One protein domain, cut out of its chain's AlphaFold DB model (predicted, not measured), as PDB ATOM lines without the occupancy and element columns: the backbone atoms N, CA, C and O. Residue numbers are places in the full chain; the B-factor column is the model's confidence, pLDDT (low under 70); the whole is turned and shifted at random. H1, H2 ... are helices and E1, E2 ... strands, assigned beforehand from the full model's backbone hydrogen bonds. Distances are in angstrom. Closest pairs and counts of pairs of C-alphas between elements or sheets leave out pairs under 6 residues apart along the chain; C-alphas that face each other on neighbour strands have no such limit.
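AT A GLANCE: This is residues 36 to 174 of the 174 residues of an uncharacterized protein of [Arcobacter] porcinus (UniProt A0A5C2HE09). One twisted sheet of six strands forms a wall, with H2, H3 and H4 in a row over one face and no named helix on the other face. A short fourth helix, H1, lies away from this body at one end of the long axis, where residues 49 to 54 stick out. The printed part has 139 residues, with four named helices and six named strands in the order H1 E1 E2 H2 E3 H3 E4 E5 H4 E6. The sheet is mixed, in the order E3 E2 E1 E4 E5 E6, and the class is mixed, helices and strands. The whole is compact, with a radius of gyration of the C-alphas of 15.3 A, yet elongated in outline, spanning 52 by 31 by 27 A.

HOW THE PARTS SIT: In the sheet, E1, residues 61 to 66, and E4, residues 129 to 133, are antiparallel neighbours at 174 degrees, with N 63 and O 130 2.9 A apart, within hydrogen-bond range. E2, residues 69 to 76, forms a hairpin with E1, with N 64 and O 71 at 2.9 A. E3, residues 92 to 99, is the parallel neighbour of E2 and an edge strand, with N 94 and O 72 at 2.8 A; it bends by 87 degrees at residue 95. E5, residues 136 to 140, forms a hairpin with E4, with N 131 and O 138 at 2.8 A. E6, residues 164 to 166, is the other edge strand, parallel to E5, with N 165 and O 137 at 2.8 A. H3, residues 107 to 120, is on the sheet at a height of 9.0 A, over E4 and E5, and runs along the strands, at 5 degrees to E5 on the local plane. H2, residues 79 to 89, is on the same face, also at a height of 9.0 A, over E3 and only just over E2, with 3 of its C-alphas falling there. H2 and H3 touch at a steep tilt of 40 degrees, the same way, through residues 114 to 118 alone of H3; the closest C-alphas are those of Leu 89 and Tyr 114, 5.9 A apart. H4, residues 148 to 159, touches H3 at a shallow tilt of 25 degrees, opposite ways, with the C-alphas of Asp 112 and Leu 159 closest at 7.0 A. The three helices and the sheet make two layers, helices on one face of a sheet. E2, H2, E3 and E5, H4, E6 are strand-helix-strand units, two parallel neighbour strands with a helix between, each with a right-handed crossover. E3, H3, E4 is a split unit, with E2 and E1 between its strands, and its crossover is left-handed. H1, residues 46 to 50, is not on the sheet and touches no helix. In H1, H2, H3 and H4 every O i to N i+4 pair is within hydrogen-bond range.

IN THESE COORDINATES: E2 is 20.6 A from first to last C-alpha, E3 16.6 A and E1 15.5 A. E4 and E5 measure 12.6 A and 12.7 A, and E6 7.0 A. H3 is 19.6 A long, H4 16.3 A, H2 15.2 A and H1 6.7 A. H1 begins at C-alpha 46, (150.019, 108.718, 158.581). H3 begins at C-alpha 107, (139.357, 123.520, 169.537), and E6 ends at C-alpha 166, (138.809, 142.593, 169.298).

THE WHOLE: The two C-alphas farthest apart, those of Ile 50 and Asn 174, are 52.9 A apart. The printed part has no cut, and no link is long. Outside the named strands, residues 57 to 58 pair with residues 103 to 104, parallel. The mean pLDDT of the printed part is 80.6; 39 residues are under 70, among them residues 43 to 56, 157 to 163 and 168 to 174.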
ATOM      1  N   GLU A  36     126.452 125.369 173.647       63.22
ATOM      2  CA  GLU A  36     126.684 124.162 172.861       63.22
ATOM      3  C   GLU A  36     128.148 124.145 172.390       63.22
ATOM      4  O   GLU A  36     128.571 124.957 171.568       63.22
ATOM      5  N   LYS A  37     128.961 123.248 172.961       68.88
ATOM      6  CA  LYS A  37     130.364 123.078 172.557       68.88
ATOM      7  C   LYS A  37     130.435 122.224 171.301       68.88
ATOM      8  O   LYS A  37     129.956 121.091 171.297       68.88
ATOM      9  N   ILE A  38     131.101 122.731 170.271       78.69
ATOM     10  CA  ILE A  38     131.390 121.958 169.065       78.69
ATOM     11  C   ILE A  38     132.651 121.135 169.316       78.69
ATOM     12  O   ILE A  38     133.601 121.593 169.953       78.69
ATOM     13  N   GLU A  39     132.687 119.914 168.788       81.12
ATOM     14  CA  GLU A  39     133.897 119.096 168.732       81.12
ATOM     15  C   GLU A  39     134.176 118.706 167.278       81.12
ATOM     16  O   GLU A  39     133.417 117.946 166.672       81.12
ATOM     17  N   ILE A  40     135.279 119.205 166.711       81.88
ATOM     18  CA  ILE A  40     135.715 118.831 165.362       81.88
ATOM     19  C   ILE A  40     136.793 117.761 165.485       81.88
ATOM     20  O   ILE A  40     137.913 118.009 165.933       81.88
ATOM     21  N   LYS A  41     136.450 116.536 165.081       77.75
ATOM     22  CA  LYS A  41     137.387 115.410 165.110       77.75
ATOM     23  C   LYS A  41     138.299 115.452 163.894       77.75
ATOM     24  O   LYS A  41     137.879 115.147 162.782       77.75
ATOM     25  N   GLU A  42     139.567 115.754 164.128       71.25
ATOM     26  CA  GLU A  42     140.593 115.661 163.096       71.25
ATOM     27  C   GLU A  42     141.085 114.218 162.953       71.25
ATOM     28  O   GLU A  42     141.450 113.546 163.924       71.25
ATOM     29  N   SER A  43     141.089 113.723 161.717       64.69
ATOM     30  CA  SER A  43     141.668 112.424 161.389       64.69
ATOM     31  C   SER A  43     143.187 112.490 161.494       64.69
ATOM     32  O   SER A  43     143.803 113.407 160.948       64.69
ATOM     33  N   LYS A  44     143.806 111.491 162.131       60.66
ATOM     34  CA  LYS A  44     145.264 111.425 162.195       60.66
ATOM     35  C   LYS A  44     145.868 111.077 160.833       60.66
ATOM     36  O   LYS A  44     145.587 110.003 160.308       60.66
ATOM     37  N   SER A  45     146.713 111.951 160.284       62.09
ATOM     38  CA  SER A  45     147.533 111.632 159.104       62.09
ATOM     39  C   SER A  45     148.555 110.526 159.429       62.09
ATOM     40  O   SER A  45     148.977 110.364 160.574       62.09
ATOM     41  N   LEU A  46     148.979 109.749 158.425       59.53
ATOM     42  CA  LEU A  46     150.019 108.718 158.581       59.53
ATOM     43  C   LEU A  46     151.347 109.306 159.087       59.53
ATOM     44  O   LEU A  46     152.063 108.650 159.841       59.53
ATOM     45  N   VAL A  47     151.638 110.563 158.744       56.69
ATOM     46  CA  VAL A  47     152.799 111.315 159.245       56.69
ATOM     47  C   VAL A  47     152.698 111.516 160.765       56.69
ATOM     48  O   VAL A  47     153.697 111.390 161.469       56.69
ATOM     49  N   GLN A  48     151.484 111.702 161.294       56.59
ATOM     50  CA  GLN A  48     151.203 111.895 162.726       56.59
ATOM     51  C   GLN A  48     151.388 110.630 163.572       56.59
ATOM     52  O   GLN A  48     151.529 110.712 164.791       56.59
ATOM     53  N   ILE A  49     151.330 109.456 162.940       61.78
ATOM     54  CA  ILE A  49     151.563 108.164 163.598       61.78
ATOM     55  C   ILE A  49     153.072 107.896 163.722       61.78
ATOM     56  O   ILE A  49     153.493 107.190 164.634       61.78
ATOM     57  N   ILE A  50     153.874 108.463 162.815       60.00
ATOM     58  CA  ILE A  50     155.312 108.187 162.685       60.00
ATOM     59  C   ILE A  50     156.167 109.249 163.395       60.00
ATOM     60  O   ILE A  50     157.201 108.906 163.963       60.00
ATOM     61  N   PHE A  51     155.747 110.517 163.396       58.66
ATOM     62  CA  PHE A  51     156.465 111.615 164.047       58.66
ATOM     63  C   PHE A  51     155.723 112.077 165.310       58.66
ATOM     64  O   PHE A  51     154.606 112.590 165.246       58.66
ATOM     65  N   ASP A  52     156.350 111.895 166.476       52.66
ATOM     66  CA  ASP A  52     155.816 112.312 167.776       52.66
ATOM     67  C   ASP A  52     155.537 113.826 167.817       52.66
ATOM     68  O   ASP A  52     156.464 114.634 167.839       52.66
ATOM     69  N   LYS A  53     154.239 114.169 167.838       50.38
ATOM     70  CA  LYS A  53     153.510 115.333 168.406       50.38
ATOM     71  C   LYS A  53     154.078 116.771 168.399       50.38
ATOM     72  O   LYS A  53     153.356 117.668 168.818       50.38
ATOM     73  N   SER A  54     155.300 117.026 167.950       51.38
ATOM     74  CA  SER A  54     156.052 118.259 168.238       51.38
ATOM     75  C   SER A  54     156.120 119.269 167.087       51.38
ATOM     76  O   SER A  54     156.643 120.359 167.287       51.38
ATOM     77  N   PHE A  55     155.564 118.956 165.913       56.78
ATOM     78  CA  PHE A  55     155.662 119.806 164.716       56.78
ATOM     79  C   PHE A  55     154.302 120.112 164.075       56.78
ATOM     80  O   PHE A  55     154.171 120.052 162.856       56.78
ATOM     81  N   TYR A  56     153.281 120.427 164.876       68.69
ATOM     82  CA  TYR A  56     152.042 120.974 164.316       68.69
ATOM     83  C   TYR A  56     152.107 122.493 164.280       68.69
ATOM     84  O   TYR A  56     152.425 123.124 165.290       68.69
ATOM     85  N   SER A  57     151.781 123.067 163.128       81.94
ATOM     86  CA  SER A  57     151.395 124.471 163.027       81.94
ATOM     87  C   SER A  57     149.908 124.595 163.361       81.94
ATOM     88  O   SER A  57     149.119 123.691 163.075       81.94
ATOM     89  N   SER A  58     149.484 125.702 163.964       85.81
ATOM     90  CA  SER A  58     148.046 125.958 164.052       85.81
ATOM     91  C   SER A  58     147.503 126.313 162.663       85.81
ATOM     92  O   SER A  58     148.200 126.872 161.808       85.81
ATOM     93  N   SER A  59     146.250 125.950 162.420       88.88
ATOM     94  CA  SER A  59     145.523 126.342 161.216       88.88
ATOM     95  C   SER A  59     145.209 127.839 161.257       88.88
ATOM     96  O   SER A  59     144.567 128.316 162.190       88.88
ATOM     97  N   ASN A  60     145.607 128.554 160.211       93.06
ATOM     98  CA  ASN A  60     145.357 129.974 160.011       93.06
ATOM     99  C   ASN A  60     144.244 130.152 158.979       93.06
ATOM    100  O   ASN A  60     144.318 129.683 157.842       93.06
ATOM    101  N   TYR A  61     143.194 130.860 159.352       94.88
ATOM    102  CA  TYR A  61     142.046 131.029 158.477       94.88
ATOM    103  C   TYR A  61     141.369 132.363 158.700       94.88
ATOM    104  O   TYR A  61     141.620 133.070 159.665       94.88
ATOM    105  N   THR A  62     140.534 132.756 157.757       95.88
ATOM    106  CA  THR A  62     139.770 133.992 157.825       95.88
ATOM    107  C   THR A  62     138.336 133.700 157.451       95.88
ATOM    108  O   THR A  62     138.078 133.046 156.439       95.88
ATOM    109  N   ILE A  63     137.417 134.183 158.281       96.00
ATOM    110  CA  ILE A  63     135.978 134.140 158.041       96.00
ATOM    111  C   ILE A  63     135.540 135.565 157.742       96.00
ATOM    112  O   ILE A  63     135.533 136.403 158.635       96.00
ATOM    113  N   GLU A  64     135.199 135.849 156.492       95.81
ATOM    114  CA  GLU A  64     134.832 137.185 156.021       95.81
ATOM    115  C   GLU A  64     133.350 137.242 155.656       95.81
ATOM    116  O   GLU A  64     132.807 136.310 155.058       95.81
ATOM    117  N   LYS A  65     132.694 138.362 155.970       94.88
ATOM    118  CA  LYS A  65     131.351 138.652 155.484       94.88
ATOM    119  C   LYS A  65     131.409 139.341 154.128       94.88
ATOM    120  O   LYS A  65     131.896 140.459 154.008       94.88
ATOM    121  N   SER A  66     130.841 138.706 153.112       94.62
ATOM    122  CA  SER A  66     130.728 139.252 151.764       94.62
ATOM    123  C   SER A  66     129.344 138.962 151.202       94.62
ATOM    124  O   SER A  66     128.826 137.859 151.346       94.62
ATOM    125  N   ASN A  67     128.712 139.948 150.561       92.19
ATOM    126  CA  ASN A  67     127.353 139.820 150.017       92.19
ATOM    127  C   ASN A  67     126.339 139.238 151.027       92.19
ATOM    128  O   ASN A  67     125.505 138.407 150.672       92.19
ATOM    129  N   ASN A  68     126.424 139.666 152.291       90.38
ATOM    130  CA  ASN A  68     125.623 139.196 153.425       90.38
ATOM    131  C   ASN A  68     125.771 137.705 153.777       90.38
ATOM    132  O   ASN A  68     124.991 137.191 154.578       90.38
ATOM    133  N   LEU A  69     126.783 137.029 153.241       93.44
ATOM    134  CA  LEU A  69     127.132 135.647 153.553       93.44
ATOM    135  C   LEU A  69     128.517 135.596 154.202       93.44
ATOM    136  O   LEU A  69     129.374 136.430 153.921       93.44
ATOM    137  N   LEU A  70     128.743 134.612 155.068       95.69
ATOM    138  CA  LEU A  70     130.061 134.349 155.642       95.69
ATOM    139  C   LEU A  70     130.818 133.356 154.764       95.69
ATOM    140  O   LEU A  70     130.247 132.343 154.353       95.69
ATOM    141  N   PHE A  71     132.091 133.643 154.506       96.50
ATOM    142  CA  PHE A  71     132.991 132.813 153.715       96.50
ATOM    143  C   PHE A  71     134.267 132.508 154.488       96.50
ATOM    144  O   PHE A  71     134.907 133.422 154.997       96.50
ATOM    145  N   ILE A  72     134.668 131.238 154.524       96.44
ATOM    146  CA  ILE A  72     135.934 130.804 155.115       96.44
ATOM    147  C   ILE A  72     137.011 130.600 154.050       96.44
ATOM    148  O   ILE A  72     136.762 130.038 152.985       96.44
ATOM    149  N   SER A  73     138.222 131.049 154.358       96.00
ATOM    150  CA  SER A  73     139.450 130.861 153.578       96.00
ATOM    151  C   SER A  73     140.606 130.525 154.520       96.00
ATOM    152  O   SER A  73     140.522 130.849 155.701       96.00
ATOM    153  N   GLY A  74     141.676 129.881 154.047       94.31
ATOM    154  CA  GLY A  74     142.834 129.563 154.899       94.31
ATOM    155  C   GLY A  74     143.434 128.178 154.697       94.31
ATOM    156  O   GLY A  74     143.172 127.517 153.688       94.31
ATOM    157  N   ASN A  75     144.263 127.748 155.655       92.75
ATOM    158  CA  ASN A  75     144.845 126.407 155.696       92.75
ATOM    159  C   ASN A  75     144.147 125.497 156.713       92.75
ATOM    160  O   ASN A  75     143.888 125.886 157.850       92.75
ATOM    161  N   PHE A  76     143.887 124.259 156.292       91.69
ATOM    162  CA  PHE A  76     143.215 123.243 157.099       91.69
ATOM    163  C   PHE A  76     143.915 121.894 156.988       91.69
ATOM    164  O   PHE A  76     144.479 121.561 155.946       91.69
ATOM    165  N   SER A  77     143.782 121.080 158.035       88.06
ATOM    166  CA  SER A  77     144.395 119.753 158.117       88.06
ATOM    167  C   SER A  77     143.866 118.772 157.069       88.06
ATOM    168  O   SER A  77     144.590 117.901 156.591       88.06
ATOM    169  N   SER A  78     142.592 118.901 156.691       88.56
ATOM    170  CA  SER A  78     141.955 118.085 155.658       88.56
ATOM    171  C   SER A  78     140.659 118.724 155.153       88.56
ATOM    172  O   SER A  78     140.079 119.586 155.818       88.56
ATOM    173  N   TYR A  79     140.152 118.246 154.012       89.31
ATOM    174  CA  TYR A  79     138.817 118.622 153.537       89.31
ATOM    175  C   TYR A  79     137.707 118.197 154.505       89.31
ATOM    176  O   TYR A  79     136.751 118.939 154.672       89.31
ATOM    177  N   ASN A  80     137.852 117.061 155.198       88.62
ATOM    178  CA  ASN A  80     136.869 116.627 156.197       88.62
ATOM    179  C   ASN A  80     136.799 117.613 157.368       88.62
ATOM    180  O   ASN A  80     135.711 117.966 157.811       88.62
ATOM    181  N   THR A  81     137.959 118.079 157.838       88.88
ATOM    182  CA  THR A  81     138.056 119.102 158.886       88.88
ATOM    183  C   THR A  81     137.388 120.400 158.437       88.88
ATOM    184  O   THR A  81     136.603 120.982 159.183       88.88
ATOM    185  N   LEU A  82     137.669 120.835 157.204       92.00
ATOM    186  CA  LEU A  82     137.068 122.032 156.623       92.00
ATOM    187  C   LEU A  82     135.545 121.912 156.514       92.00
ATOM    188  O   LEU A  82     134.843 122.828 156.921       92.00
ATOM    189  N   THR A  83     135.031 120.794 155.999       90.56
ATOM    190  CA  THR A  83     133.586 120.561 155.874       90.56
ATOM    191  C   THR A  83     132.906 120.516 157.240       90.56
ATOM    192  O   THR A  83     131.875 121.152 157.418       90.56
ATOM    193  N   ALA A  84     133.505 119.854 158.232       89.38
ATOM    194  CA  ALA A  84     132.964 119.837 159.590       89.38
ATOM    195  C   ALA A  84     132.906 121.246 160.207       89.38
ATOM    196  O   ALA A  84     131.910 121.607 160.827       89.38
ATOM    197  N   LEU A  85     133.947 122.064 160.007       91.38
ATOM    198  CA  LEU A  85     133.957 123.459 160.460       91.38
ATOM    199  C   LEU A  85     132.924 124.306 159.705       91.38
ATOM    200  O   LEU A  85     132.240 125.129 160.309       91.38
ATOM    201  N   GLN A  86     132.792 124.084 158.399       93.19
ATOM    202  CA  GLN A  86     131.816 124.753 157.547       93.19
ATOM    203  C   GLN A  86     130.381 124.493 158.026       93.19
ATOM    204  O   GLN A  86     129.603 125.434 158.166       93.19
ATOM    205  N   GLU A  87     130.046 123.229 158.282       90.06
ATOM    206  CA  GLU A  87     128.729 122.809 158.766       90.06
ATOM    207  C   GLU A  87     128.452 123.349 160.169       90.06
ATOM    208  O   GLU A  87     127.371 123.875 160.422       90.06
ATOM    209  N   ALA A  88     129.435 123.267 161.069       88.94
ATOM    210  CA  ALA A  88     129.261 123.697 162.450       88.94
ATOM    211  C   ALA A  88     129.055 125.215 162.581       88.94
ATOM    212  O   ALA A  88     128.296 125.663 163.437       88.94
ATOM    213  N   LEU A  89     129.715 126.005 161.730       90.25
ATOM    214  CA  LEU A  89     129.608 127.465 161.742       90.25
ATOM    215  C   LEU A  89     128.513 128.014 160.808       90.25
ATOM    216  O   LEU A  89     128.255 129.217 160.847       90.25
ATOM    217  N   ASP A  90     127.879 127.169 159.985       91.81
ATOM    218  CA  ASP A  90     126.903 127.573 158.957       91.81
ATOM    219  C   ASP A  90     127.468 128.655 158.008       91.81
ATOM    220  O   ASP A  90     126.916 129.744 157.831       91.81
ATOM    221  N   ILE A  91     128.641 128.370 157.430       93.62
ATOM    222  CA  ILE A  91     129.378 129.296 156.553       93.62
ATOM    223  C   ILE A  91     129.659 128.694 155.170       93.62
ATOM    224  O   ILE A  91     129.507 127.499 154.929       93.62
ATOM    225  N   ASN A  92     130.069 129.534 154.223       94.94
ATOM    226  CA  ASN A  92     130.385 129.134 152.852       94.94
ATOM    227  C   ASN A  92     131.895 128.995 152.653       94.94
ATOM    228  O   ASN A  92     132.684 129.609 153.364       94.94
ATOM    229  N   LEU A  93     132.315 128.235 151.644       93.62
ATOM    230  CA  LEU A  93     133.728 128.133 151.279       93.62
ATOM    231  C   LEU A  93     134.124 129.248 150.310       93.62
ATOM    232  O   LEU A  93     133.449 129.485 149.305       93.62
ATOM    233  N   SER A  94     135.248 129.901 150.590       92.69
ATOM    234  CA  SER A  94     135.949 130.734 149.616       92.69
ATOM    235  C   SER A  94     136.758 129.866 148.643       92.69
ATOM    236  O   SER A  94     136.938 128.663 148.832       92.69
ATOM    237  N   LYS A  95     137.276 130.490 147.584       85.81
ATOM    238  CA  LYS A  95     138.175 129.837 146.621       85.81
ATOM    239  C   LYS A  95     139.587 129.631 147.181       85.81
ATOM    240  O   LYS A  95     140.287 128.733 146.720       85.81
ATOM    241  N   ASP A  96     139.983 130.416 148.181       93.25
ATOM    242  CA  ASP A  96     141.339 130.425 148.739       93.25
ATOM    243  C   ASP A  96     141.487 129.448 149.915       93.25
ATOM    244  O   ASP A  96     141.715 129.830 151.064       93.25
ATOM    245  N   ILE A  97     141.340 128.157 149.613       95.25
ATOM    246  CA  ILE A  97     141.513 127.054 150.565       95.25
ATOM    247  C   ILE A  97     142.799 126.297 150.253       95.25
ATOM    248  O   ILE A  97     143.070 125.939 149.105       95.25
ATOM    249  N   LYS A  98     143.581 126.007 151.293       93.44
ATOM    250  CA  LYS A  98     144.779 125.168 151.221       93.44
ATOM    251  C   LYS A  98     144.661 124.023 152.217       93.44
ATOM    252  O   LYS A  98     144.216 124.221 153.343       93.44
ATOM    253  N   ILE A  99     145.081 122.832 151.806       91.38
ATOM    254  CA  ILE A  99     145.193 121.688 152.713       91.38
ATOM    255  C   ILE A  99     146.656 121.531 153.118       91.38
ATOM    256  O   ILE A  99     147.525 121.411 152.256       91.38
ATOM    257  N   ASP A 100     146.902 121.554 154.423       87.81
ATOM    258  CA  ASP A 100     148.198 121.335 155.056       87.81
ATOM    259  C   ASP A 100     148.025 120.272 156.141       87.81
ATOM    260  O   ASP A 100     147.536 120.556 157.229       87.81
ATOM    261  N   GLU A 101     148.414 119.031 155.849       82.88
ATOM    262  CA  GLU A 101     148.216 117.886 156.752       82.88
ATOM    263  C   GLU A 101     148.949 118.014 158.101       82.88
ATOM    264  O   GLU A 101     148.671 117.250 159.033       82.88
ATOM    265  N   ASN A 102     149.888 118.962 158.204       82.75
ATOM    266  CA  ASN A 102     150.625 119.270 159.427       82.75
ATOM    267  C   ASN A 102     150.012 120.438 160.214       82.75
ATOM    268  O   ASN A 102     150.528 120.771 161.283       82.75
ATOM    269  N   SER A 103     148.932 121.050 159.719       84.62
ATOM    270  CA  SER A 103     148.193 122.056 160.471       84.62
ATOM    271  C   SER A 103     147.171 121.408 161.405       84.62
ATOM    272  O   SER A 103     146.778 120.252 161.224       84.62
ATOM    273  N   ARG A 104     146.741 122.144 162.430       86.69
ATOM    274  CA  ARG A 104     145.746 121.668 163.391       86.69
ATOM    275  C   ARG A 104     144.792 122.772 163.827       86.69
ATOM    276  O   ARG A 104     145.230 123.881 164.129       86.69
ATOM    277  N   LEU A 105     143.497 122.468 163.912       88.06
ATOM    278  CA  LEU A 105     142.549 123.370 164.566       88.06
ATOM    279  C   LEU A 105     142.763 123.385 166.085       88.06
ATOM    280  O   LEU A 105     142.862 122.343 166.740       88.06
ATOM    281  N   ASN A 106     142.773 124.584 166.660       87.44
ATOM    282  CA  ASN A 106     142.684 124.764 168.100       87.44
ATOM    283  C   ASN A 106     141.204 124.758 168.510       87.44
ATOM    284  O   ASN A 106     140.454 125.679 168.193       87.44
ATOM    285  N   GLN A 107     140.774 123.710 169.215       86.50
ATOM    286  CA  GLN A 107     139.357 123.520 169.537       86.50
ATOM    287  C   GLN A 107     138.786 124.617 170.447       86.50
ATOM    288  O   GLN A 107     137.594 124.904 170.368       86.50
ATOM    289  N   ASN A 108     139.615 125.244 171.287       84.44
ATOM    290  CA  ASN A 108     139.161 126.356 172.123       84.44
ATOM    291  C   ASN A 108     138.775 127.550 171.240       84.44
ATOM    292  O   ASN A 108     137.676 128.070 171.370       84.44
ATOM    293  N   ILE A 109     139.611 127.877 170.251       87.88
ATOM    294  CA  ILE A 109     139.331 128.943 169.277       87.88
ATOM    295  C   ILE A 109     138.089 128.638 168.450       87.88
ATOM    296  O   ILE A 109     137.288 129.527 168.192       87.88
ATOM    297  N   VAL A 110     137.914 127.386 168.026       89.38
ATOM    298  CA  VAL A 110     136.725 126.986 167.262       89.38
ATOM    299  C   VAL A 110     135.446 127.253 168.060       89.38
ATOM    300  O   VAL A 110     134.485 127.773 167.495       89.38
ATOM    301  N   ASN A 111     135.440 126.944 169.358       86.88
ATOM    302  CA  ASN A 111     134.294 127.213 170.229       86.88
ATOM    303  C   ASN A 111     134.057 128.716 170.421       86.88
ATOM    304  O   ASN A 111     132.922 129.167 170.282       86.88
ATOM    305  N   ASP A 112     135.117 129.489 170.661       85.25
ATOM    306  CA  ASP A 112     135.021 130.945 170.809       85.25
ATOM    307  C   ASP A 112     134.456 131.588 169.532       85.25
ATOM    308  O   ASP A 112     133.523 132.389 169.575       85.25
ATOM    309  N   ILE A 113     134.962 131.178 168.365       89.25
ATOM    310  CA  ILE A 113     134.495 131.662 167.060       89.25
ATOM    311  C   ILE A 113     133.044 131.283 166.806       89.25
ATOM    312  O   ILE A 113     132.302 132.097 166.262       89.25
ATOM    313  N   TYR A 114     132.629 130.073 167.170       88.50
ATOM    314  CA  TYR A 114     131.237 129.668 167.021       88.50
ATOM    315  C   TYR A 114     130.294 130.580 167.797       88.50
ATOM    316  O   TYR A 114     129.293 131.045 167.245       88.50
ATOM    317  N   GLU A 115     130.638 130.892 169.045       83.44
ATOM    318  CA  GLU A 115     129.845 131.799 169.864       83.44
ATOM    319  C   GLU A 115     129.792 133.205 169.247       83.44
ATOM    320  O   GLU A 115     128.713 133.779 169.058       83.44
ATOM    321  N   VAL A 116     130.958 133.724 168.856       85.06
ATOM    322  CA  VAL A 116     131.098 135.037 168.220       85.06
ATOM    323  C   VAL A 116     130.277 135.111 166.931       85.06
ATOM    324  O   VAL A 116     129.543 136.076 166.731       85.06
ATOM    325  N   ILE A 117     130.348 134.102 166.059       87.62
ATOM    326  CA  ILE A 117     129.603 134.066 164.793       87.62
ATOM    327  C   ILE A 117     128.103 133.975 165.041       87.62
ATOM    328  O   ILE A 117     127.350 134.736 164.432       87.62
ATOM    329  N   ASN A 118     127.650 133.099 165.940       84.69
ATOM    330  CA  ASN A 118     126.228 132.985 166.264       84.69
ATOM    331  C   ASN A 118     125.637 134.322 166.708       84.69
ATOM    332  O   ASN A 118     124.510 134.662 166.340       84.69
ATOM    333  N   PHE A 119     126.421 135.105 167.441       79.50
ATOM    334  CA  PHE A 119     126.003 136.412 167.904       79.50
ATOM    335  C   PHE A 119     126.137 137.519 166.840       79.50
ATOM    336  O   PHE A 119     125.240 138.353 166.669       79.50
ATOM    337  N   LEU A 120     127.257 137.559 166.114       82.62
ATOM    338  CA  LEU A 120     127.615 138.680 165.245       82.62
ATOM    339  C   LEU A 120     127.212 138.506 163.785       82.62
ATOM    340  O   LEU A 120     127.127 139.518 163.092       82.62
ATOM    341  N   LYS A 121     126.905 137.298 163.290       86.69
ATOM    342  CA  LYS A 121     126.704 137.062 161.845       86.69
ATOM    343  C   LYS A 121     125.705 138.012 161.189       86.69
ATOM    344  O   LYS A 121     125.923 138.466 160.067       86.69
ATOM    345  N   ASN A 122     124.643 138.381 161.904       85.75
ATOM    346  CA  ASN A 122     123.610 139.300 161.416       85.75
ATOM    347  C   ASN A 122     123.976 140.782 161.591       85.75
ATOM    348  O   ASN A 122     123.404 141.632 160.920       85.75
ATOM    349  N   ASN A 123     124.933 141.079 162.468       85.19
ATOM    350  CA  ASN A 123     125.318 142.425 162.887       85.19
ATOM    351  C   ASN A 123     126.660 142.890 162.305       85.19
ATOM    352  O   ASN A 123     127.012 144.051 162.473       85.19
ATOM    353  N   MET A 124     127.405 142.013 161.632       88.19
ATOM    354  CA  MET A 124     128.592 142.371 160.852       88.19
ATOM    355  C   MET A 124     128.197 143.081 159.555       88.19
ATOM    356  O   MET A 124     127.261 142.642 158.880       88.19
ATOM    357  N   GLU A 125     128.934 144.118 159.172       90.69
ATOM    358  CA  GLU A 125     128.875 144.694 157.824       90.69
ATOM    359  C   GLU A 125     129.706 143.868 156.835       90.69
ATOM    360  O   GLU A 125     130.603 143.112 157.226       90.69
ATOM    361  N   ASN A 126     129.420 144.016 155.541       92.38
ATOM    362  CA  ASN A 126     130.253 143.413 154.498       92.38
ATOM    363  C   ASN A 126     131.685 143.976 154.556       92.38
ATOM    364  O   ASN A 126     131.872 145.174 154.748       92.38
ATOM    365  N   GLY A 127     132.683 143.111 154.381       90.56
ATOM    366  CA  GLY A 127     134.108 143.409 154.558       90.56
ATOM    367  C   GLY A 127     134.632 143.142 155.975       90.56
ATOM    368  O   GLY A 127     135.843 143.092 156.172       90.56
ATOM    369  N   SER A 128     133.746 142.919 156.953       91.81
ATOM    370  CA  SER A 128     134.156 142.521 158.306       91.81
ATOM    371  C   SER A 128     134.596 141.065 158.330       91.81
ATOM    372  O   SER A 128     134.015 140.222 157.640       91.81
ATOM    373  N   LYS A 129     135.583 140.748 159.162       94.12
ATOM    374  CA  LYS A 129     136.204 139.428 159.189       94.12
ATOM    375  C   LYS A 129     136.679 139.024 160.581       94.12
ATOM    376  O   LYS A 129     136.971 139.857 161.431       94.12
ATOM    377  N   ILE A 130     136.777 137.718 160.785       93.56
ATOM    378  CA  ILE A 130     137.459 137.092 161.915       93.56
ATOM    379  C   ILE A 130     138.711 136.428 161.357       93.56
ATOM    380  O   ILE A 130     138.610 135.524 160.524       93.56
ATOM    381  N   VAL A 131     139.881 136.884 161.788       93.62
ATOM    382  CA  VAL A 131     141.186 136.390 161.346       93.62
ATOM    383  C   VAL A 131     141.772 135.506 162.432       93.62
ATOM    384  O   VAL A 131     142.046 135.968 163.533       93.62
ATOM    385  N   VAL A 132     141.989 134.237 162.117       93.19
ATOM    386  CA  VAL A 132     142.656 133.269 162.983       93.19
ATOM    387  C   VAL A 132     144.092 133.102 162.536       93.19
ATOM    388  O   VAL A 132     144.362 132.726 161.393       93.19
ATOM    389  N   ASN A 133     145.012 133.383 163.447       89.50
ATOM    390  CA  ASN A 133     146.435 133.242 163.226       89.50
ATOM    391  C   ASN A 133     147.098 132.636 164.465       89.50
ATOM    392  O   ASN A 133     147.064 133.199 165.560       89.50
ATOM    393  N   ASN A 134     147.734 131.490 164.265       83.19
ATOM    394  CA  ASN A 134     148.248 130.611 165.296       83.19
ATOM    395  C   ASN A 134     147.131 130.194 166.259       83.19
ATOM    396  O   ASN A 134     146.189 129.510 165.866       83.19
ATOM    397  N   ASP A 135     147.231 130.643 167.506       81.12
ATOM    398  CA  ASP A 135     146.265 130.352 168.551       81.12
ATOM    399  C   ASP A 135     145.417 131.574 168.931       81.12
ATOM    400  O   ASP A 135     144.824 131.594 170.000       81.12
ATOM    401  N   PHE A 136     145.327 132.586 168.068       85.62
ATOM    402  CA  PHE A 136     144.502 133.762 168.326       85.62
ATOM    403  C   PHE A 136     143.553 134.031 167.164       85.62
ATOM    404  O   PHE A 136     143.906 133.862 165.999       85.62
ATOM    405  N   ALA A 137     142.356 134.483 167.496       89.44
ATOM    406  CA  ALA A 137     141.329 134.967 166.602       89.44
ATOM    407  C   ALA A 137     141.121 136.456 166.871       89.44
ATOM    408  O   ALA A 137     140.999 136.872 168.019       89.44
ATOM    409  N   VAL A 138     141.081 137.257 165.814       89.19
ATOM    410  CA  VAL A 138     140.887 138.703 165.896       89.19
ATOM    411  C   VAL A 138     139.679 139.084 165.062       89.19
ATOM    412  O   VAL A 138     139.593 138.712 163.891       89.19
ATOM    413  N   PHE A 139     138.738 139.816 165.651       89.06
ATOM    414  CA  PHE A 139     137.683 140.469 164.883       89.06
ATOM    415  C   PHE A 139     138.180 141.806 164.329       89.06
ATOM    416  O   PHE A 139     138.601 142.670 165.097       89.06
ATOM    417  N   GLU A 140     138.076 141.975 163.012       89.12
ATOM    418  CA  GLU A 140     138.428 143.192 162.279       89.12
ATOM    419  C   GLU A 140     137.223 143.656 161.441       89.12
ATOM    420  O   GLU A 140     136.689 142.886 160.635       89.12
ATOM    421  N   GLY A 141     136.805 144.917 161.585       84.75
ATOM    422  CA  GLY A 141     135.800 145.539 160.715       84.75
ATOM    423  C   GLY A 141     134.633 146.224 161.428       84.75
ATOM    424  O   GLY A 141     134.702 146.598 162.596       84.75
ATOM    425  N   THR A 142     133.537 146.410 160.691       83.38
ATOM    426  CA  THR A 142     132.438 147.319 161.046       83.38
ATOM    427  C   THR A 142     131.188 146.544 161.463       83.38
ATOM    428  O   THR A 142     130.812 145.529 160.875       83.38
ATOM    429  N   LEU A 143     130.481 147.047 162.473       84.75
ATOM    430  CA  LEU A 143     129.166 146.527 162.847       84.75
ATOM    431  C   LEU A 143     128.066 147.427 162.288       84.75
ATOM    432  O   LEU A 143     128.208 148.645 162.266       84.75
ATOM    433  N   VAL A 144     126.923 146.827 161.952       82.94
ATOM    434  CA  VAL A 144     125.721 147.520 161.452       82.94
ATOM    435  C   VAL A 144     125.238 148.603 162.427       82.94
ATOM    436  O   VAL A 144     124.580 149.564 162.041       82.94
ATOM    437  N   ASN A 145     125.522 148.446 163.725       77.94
ATOM    438  CA  ASN A 145     125.183 149.437 164.737       77.94
ATOM    439  C   ASN A 145     126.299 149.577 165.773       77.94
ATOM    440  O   ASN A 145     126.754 148.586 166.350       77.94
ATOM    441  N   ASN A 146     126.656 150.819 166.102       69.44
ATOM    442  CA  ASN A 146     127.679 151.108 167.102       69.44
ATOM    443  C   ASN A 146     127.390 150.530 168.497       69.44
ATOM    444  O   ASN A 146     128.327 150.191 169.221       69.44
ATOM    445  N   ARG A 147     126.118 150.328 168.867       67.69
ATOM    446  CA  ARG A 147     125.722 149.741 170.156       67.69
ATOM    447  C   ARG A 147     126.175 148.293 170.294       67.69
ATOM    448  O   ARG A 147     126.344 147.818 171.413       67.69
ATOM    449  N   TYR A 148     126.406 147.611 169.176       70.31
ATOM    450  CA  TYR A 148     126.894 146.241 169.159       70.31
ATOM    451  C   TYR A 148     128.391 146.132 169.465       70.31
ATOM    452  O   TYR A 148     128.837 145.050 169.822       70.31
ATOM    453  N   SER A 149     129.160 147.228 169.458       66.19
ATOM    454  CA  SER A 149     130.561 147.185 169.917       66.19
ATOM    455  C   SER A 149     130.689 146.879 171.403       66.19
ATOM    456  O   SER A 149     131.578 146.135 171.806       66.19
ATOM    457  N   ASN A 150     129.762 147.386 172.217       66.06
ATOM    458  CA  ASN A 150     129.685 147.009 173.623       66.06
ATOM    459  C   ASN A 150     129.357 145.521 173.767       66.06
ATOM    460  O   ASN A 150     129.840 144.894 174.697       66.06
ATOM    461  N   LEU A 151     128.586 144.946 172.839       66.38
ATOM    462  CA  LEU A 151     128.287 143.515 172.846       66.38
ATOM    463  C   LEU A 151     129.492 142.677 172.415       66.38
ATOM    464  O   LEU A 151     129.764 141.668 173.046       66.38
ATOM    465  N   VAL A 152     130.261 143.127 171.422       68.50
ATOM    466  CA  VAL A 152     131.528 142.488 171.035       68.50
ATOM    467  C   VAL A 152     132.519 142.490 172.201       68.50
ATOM    468  O   VAL A 152     133.070 141.446 172.532       68.50
ATOM    469  N   LYS A 153     132.664 143.621 172.901       68.94
ATOM    470  CA  LYS A 153     133.480 143.711 174.124       68.94
ATOM    471  C   LYS A 153     132.925 142.869 175.271       68.94
ATOM    472  O   LYS A 153     133.689 142.367 176.087       68.94
ATOM    473  N   LEU A 154     131.604 142.726 175.385       65.44
ATOM    474  CA  LEU A 154     130.997 141.839 176.380       65.44
ATOM    475  C   LEU A 154     131.280 140.373 176.059       65.44
ATOM    476  O   LEU A 154     131.531 139.621 176.988       65.44
ATOM    477  N   ILE A 155     131.286 139.979 174.784       69.25
ATOM    478  CA  ILE A 155     131.649 138.623 174.355       69.25
ATOM    479  C   ILE A 155     133.130 138.364 174.611       69.25
ATOM    480  O   ILE A 155     133.454 137.363 175.232       69.25
ATOM    481  N   GLU A 156     134.012 139.289 174.235       70.44
ATOM    482  CA  GLU A 156     135.443 139.218 174.554       70.44
ATOM    483  C   GLU A 156     135.677 139.032 176.065       70.44
ATOM    484  O   GLU A 156     136.344 138.089 176.481       70.44
ATOM    485  N   ASN A 157     135.046 139.867 176.903       68.00
ATOM    486  CA  ASN A 157     135.141 139.744 178.362       68.00
ATOM    487  C   ASN A 157     134.485 138.463 178.907       68.00
ATOM    488  O   ASN A 157     134.962 137.907 179.891       68.00
ATOM    489  N   LYS A 158     133.378 138.008 178.308       66.19
ATOM    490  CA  LYS A 158     132.654 136.799 178.725       66.19
ATOM    491  C   LYS A 158     133.490 135.554 178.470       66.19
ATOM    492  O   LYS A 158     133.540 134.678 179.331       66.19
ATOM    493  N   LEU A 159     134.106 135.476 177.293       65.19
ATOM    494  CA  LEU A 159     134.937 134.344 176.916       65.19
ATOM    495  C   LEU A 159     136.135 134.196 177.868       65.19
ATOM    496  O   LEU A 159     136.680 133.098 177.955       65.19
ATOM    497  N   ASP A 160     136.537 135.272 178.577       60.88
ATOM    498  CA  ASP A 160     137.773 135.346 179.385       60.88
ATOM    499  C   ASP A 160     138.952 134.727 178.614       60.88
ATOM    500  O   ASP A 160     139.812 134.013 179.140       60.88
ATOM    501  N   SER A 161     138.897 134.892 177.290       61.22
ATOM    502  CA  SER A 161     139.649 134.072 176.365       61.22
ATOM    503  C   SER A 161     140.903 134.821 176.004       61.22
ATOM    504  O   SER A 161     140.873 135.880 175.387       61.22
ATOM    505  N   ASN A 162     142.036 134.206 176.323       65.50
ATOM    506  CA  ASN A 162     143.315 134.637 175.782       65.50
ATOM    507  C   ASN A 162     143.406 134.391 174.268       65.50
ATOM    508  O   ASN A 162     144.442 134.686 173.698       65.50
ATOM    509  N   TYR A 163     142.384 133.823 173.623       69.56
ATOM    510  CA  TYR A 163     142.433 133.383 172.236       69.56
ATOM    511  C   TYR A 163     141.527 134.187 171.302       69.56
ATOM    512  O   TYR A 163     141.724 134.097 170.098       69.56
ATOM    513  N   PHE A 164     140.567 134.972 171.797       74.69
ATOM    514  CA  PHE A 164     139.750 135.857 170.961       74.69
ATOM    515  C   PHE A 164     139.934 137.309 171.385       74.69
ATOM    516  O   PHE A 164     139.704 137.660 172.537       74.69
ATOM    517  N   LEU A 165     140.334 138.144 170.434       75.81
ATOM    518  CA  LEU A 165     140.621 139.552 170.639       75.81
ATOM    519  C   LEU A 165     139.800 140.397 169.677       75.81
ATOM    520  O   LEU A 165     139.450 139.989 168.565       75.81
ATOM    521  N   VAL A 166     139.526 141.617 170.102       76.94
ATOM    522  CA  VAL A 166     138.809 142.593 169.298       76.94
ATOM    523  C   VAL A 166     139.786 143.686 168.901       76.94
ATOM    524  O   VAL A 166     140.316 144.384 169.765       76.94
ATOM    525  N   ASP A 167     140.031 143.859 167.600       73.81
ATOM    526  CA  ASP A 167     140.869 144.963 167.142       73.81
ATOM    527  C   ASP A 167     140.064 146.270 167.185       73.81
ATOM    528  O   ASP A 167     139.269 146.590 166.300       73.81
ATOM    529  N   ILE A 168     140.259 147.018 168.270       63.38
ATOM    530  CA  ILE A 168     139.567 148.282 168.531       63.38
ATOM    531  C   ILE A 168     139.929 149.342 167.480       63.38
ATOM    532  O   ILE A 168     139.096 150.202 167.198       63.38
ATOM    533  N   ASP A 169     141.123 149.275 166.884       60.19
ATOM    534  CA  ASP A 169     141.595 150.277 165.924       60.19
ATOM    535  C   ASP A 169     140.914 150.128 164.553       60.19
ATOM    536  O   ASP A 169     140.818 151.100 163.803       60.19
ATOM    537  N   THR A 170     140.389 148.938 164.239       62.38
ATOM    538  CA  THR A 170     139.650 148.664 162.989       62.38
ATOM    539  C   THR A 170     138.129 148.669 163.157       62.38
ATOM    540  O   THR A 170     137.393 148.535 162.176       62.38
ATOM    541  N   LEU A 171     137.636 148.846 164.387       62.69
ATOM    542  CA  LEU A 171     136.211 148.910 164.702       62.69
ATOM    543  C   LEU A 171     135.627 150.272 164.326       62.69
ATOM    544  O   LEU A 171     135.467 151.175 165.147       62.69
ATOM    545  N   GLU A 172     135.301 150.410 163.046       59.19
ATOM    546  CA  GLU A 172     134.626 151.589 162.519       59.19
ATOM    547  C   GLU A 172     133.111 151.540 162.787       59.19
ATOM    548  O   GLU A 172     132.498 150.473 162.911       59.19
ATOM    549  N   PHE A 173     132.495 152.721 162.888       53.81
ATOM    550  CA  PHE A 173     131.074 152.909 163.174       53.81
ATOM    551  C   PHE A 173     130.419 153.686 162.034       53.81
ATOM    552  O   PHE A 173     130.754 154.855 161.840       53.81
ATOM    553  N   ASN A 174     129.479 153.058 161.324       45.47
ATOM    554  CA  ASN A 174     128.573 153.758 160.406       45.47
ATOM    555  C   ASN A 174     127.282 154.192 161.111       45.47
ATOM    556  O   ASN A 174     126.831 153.481 162.043       45.47
TER     557      ASN A 174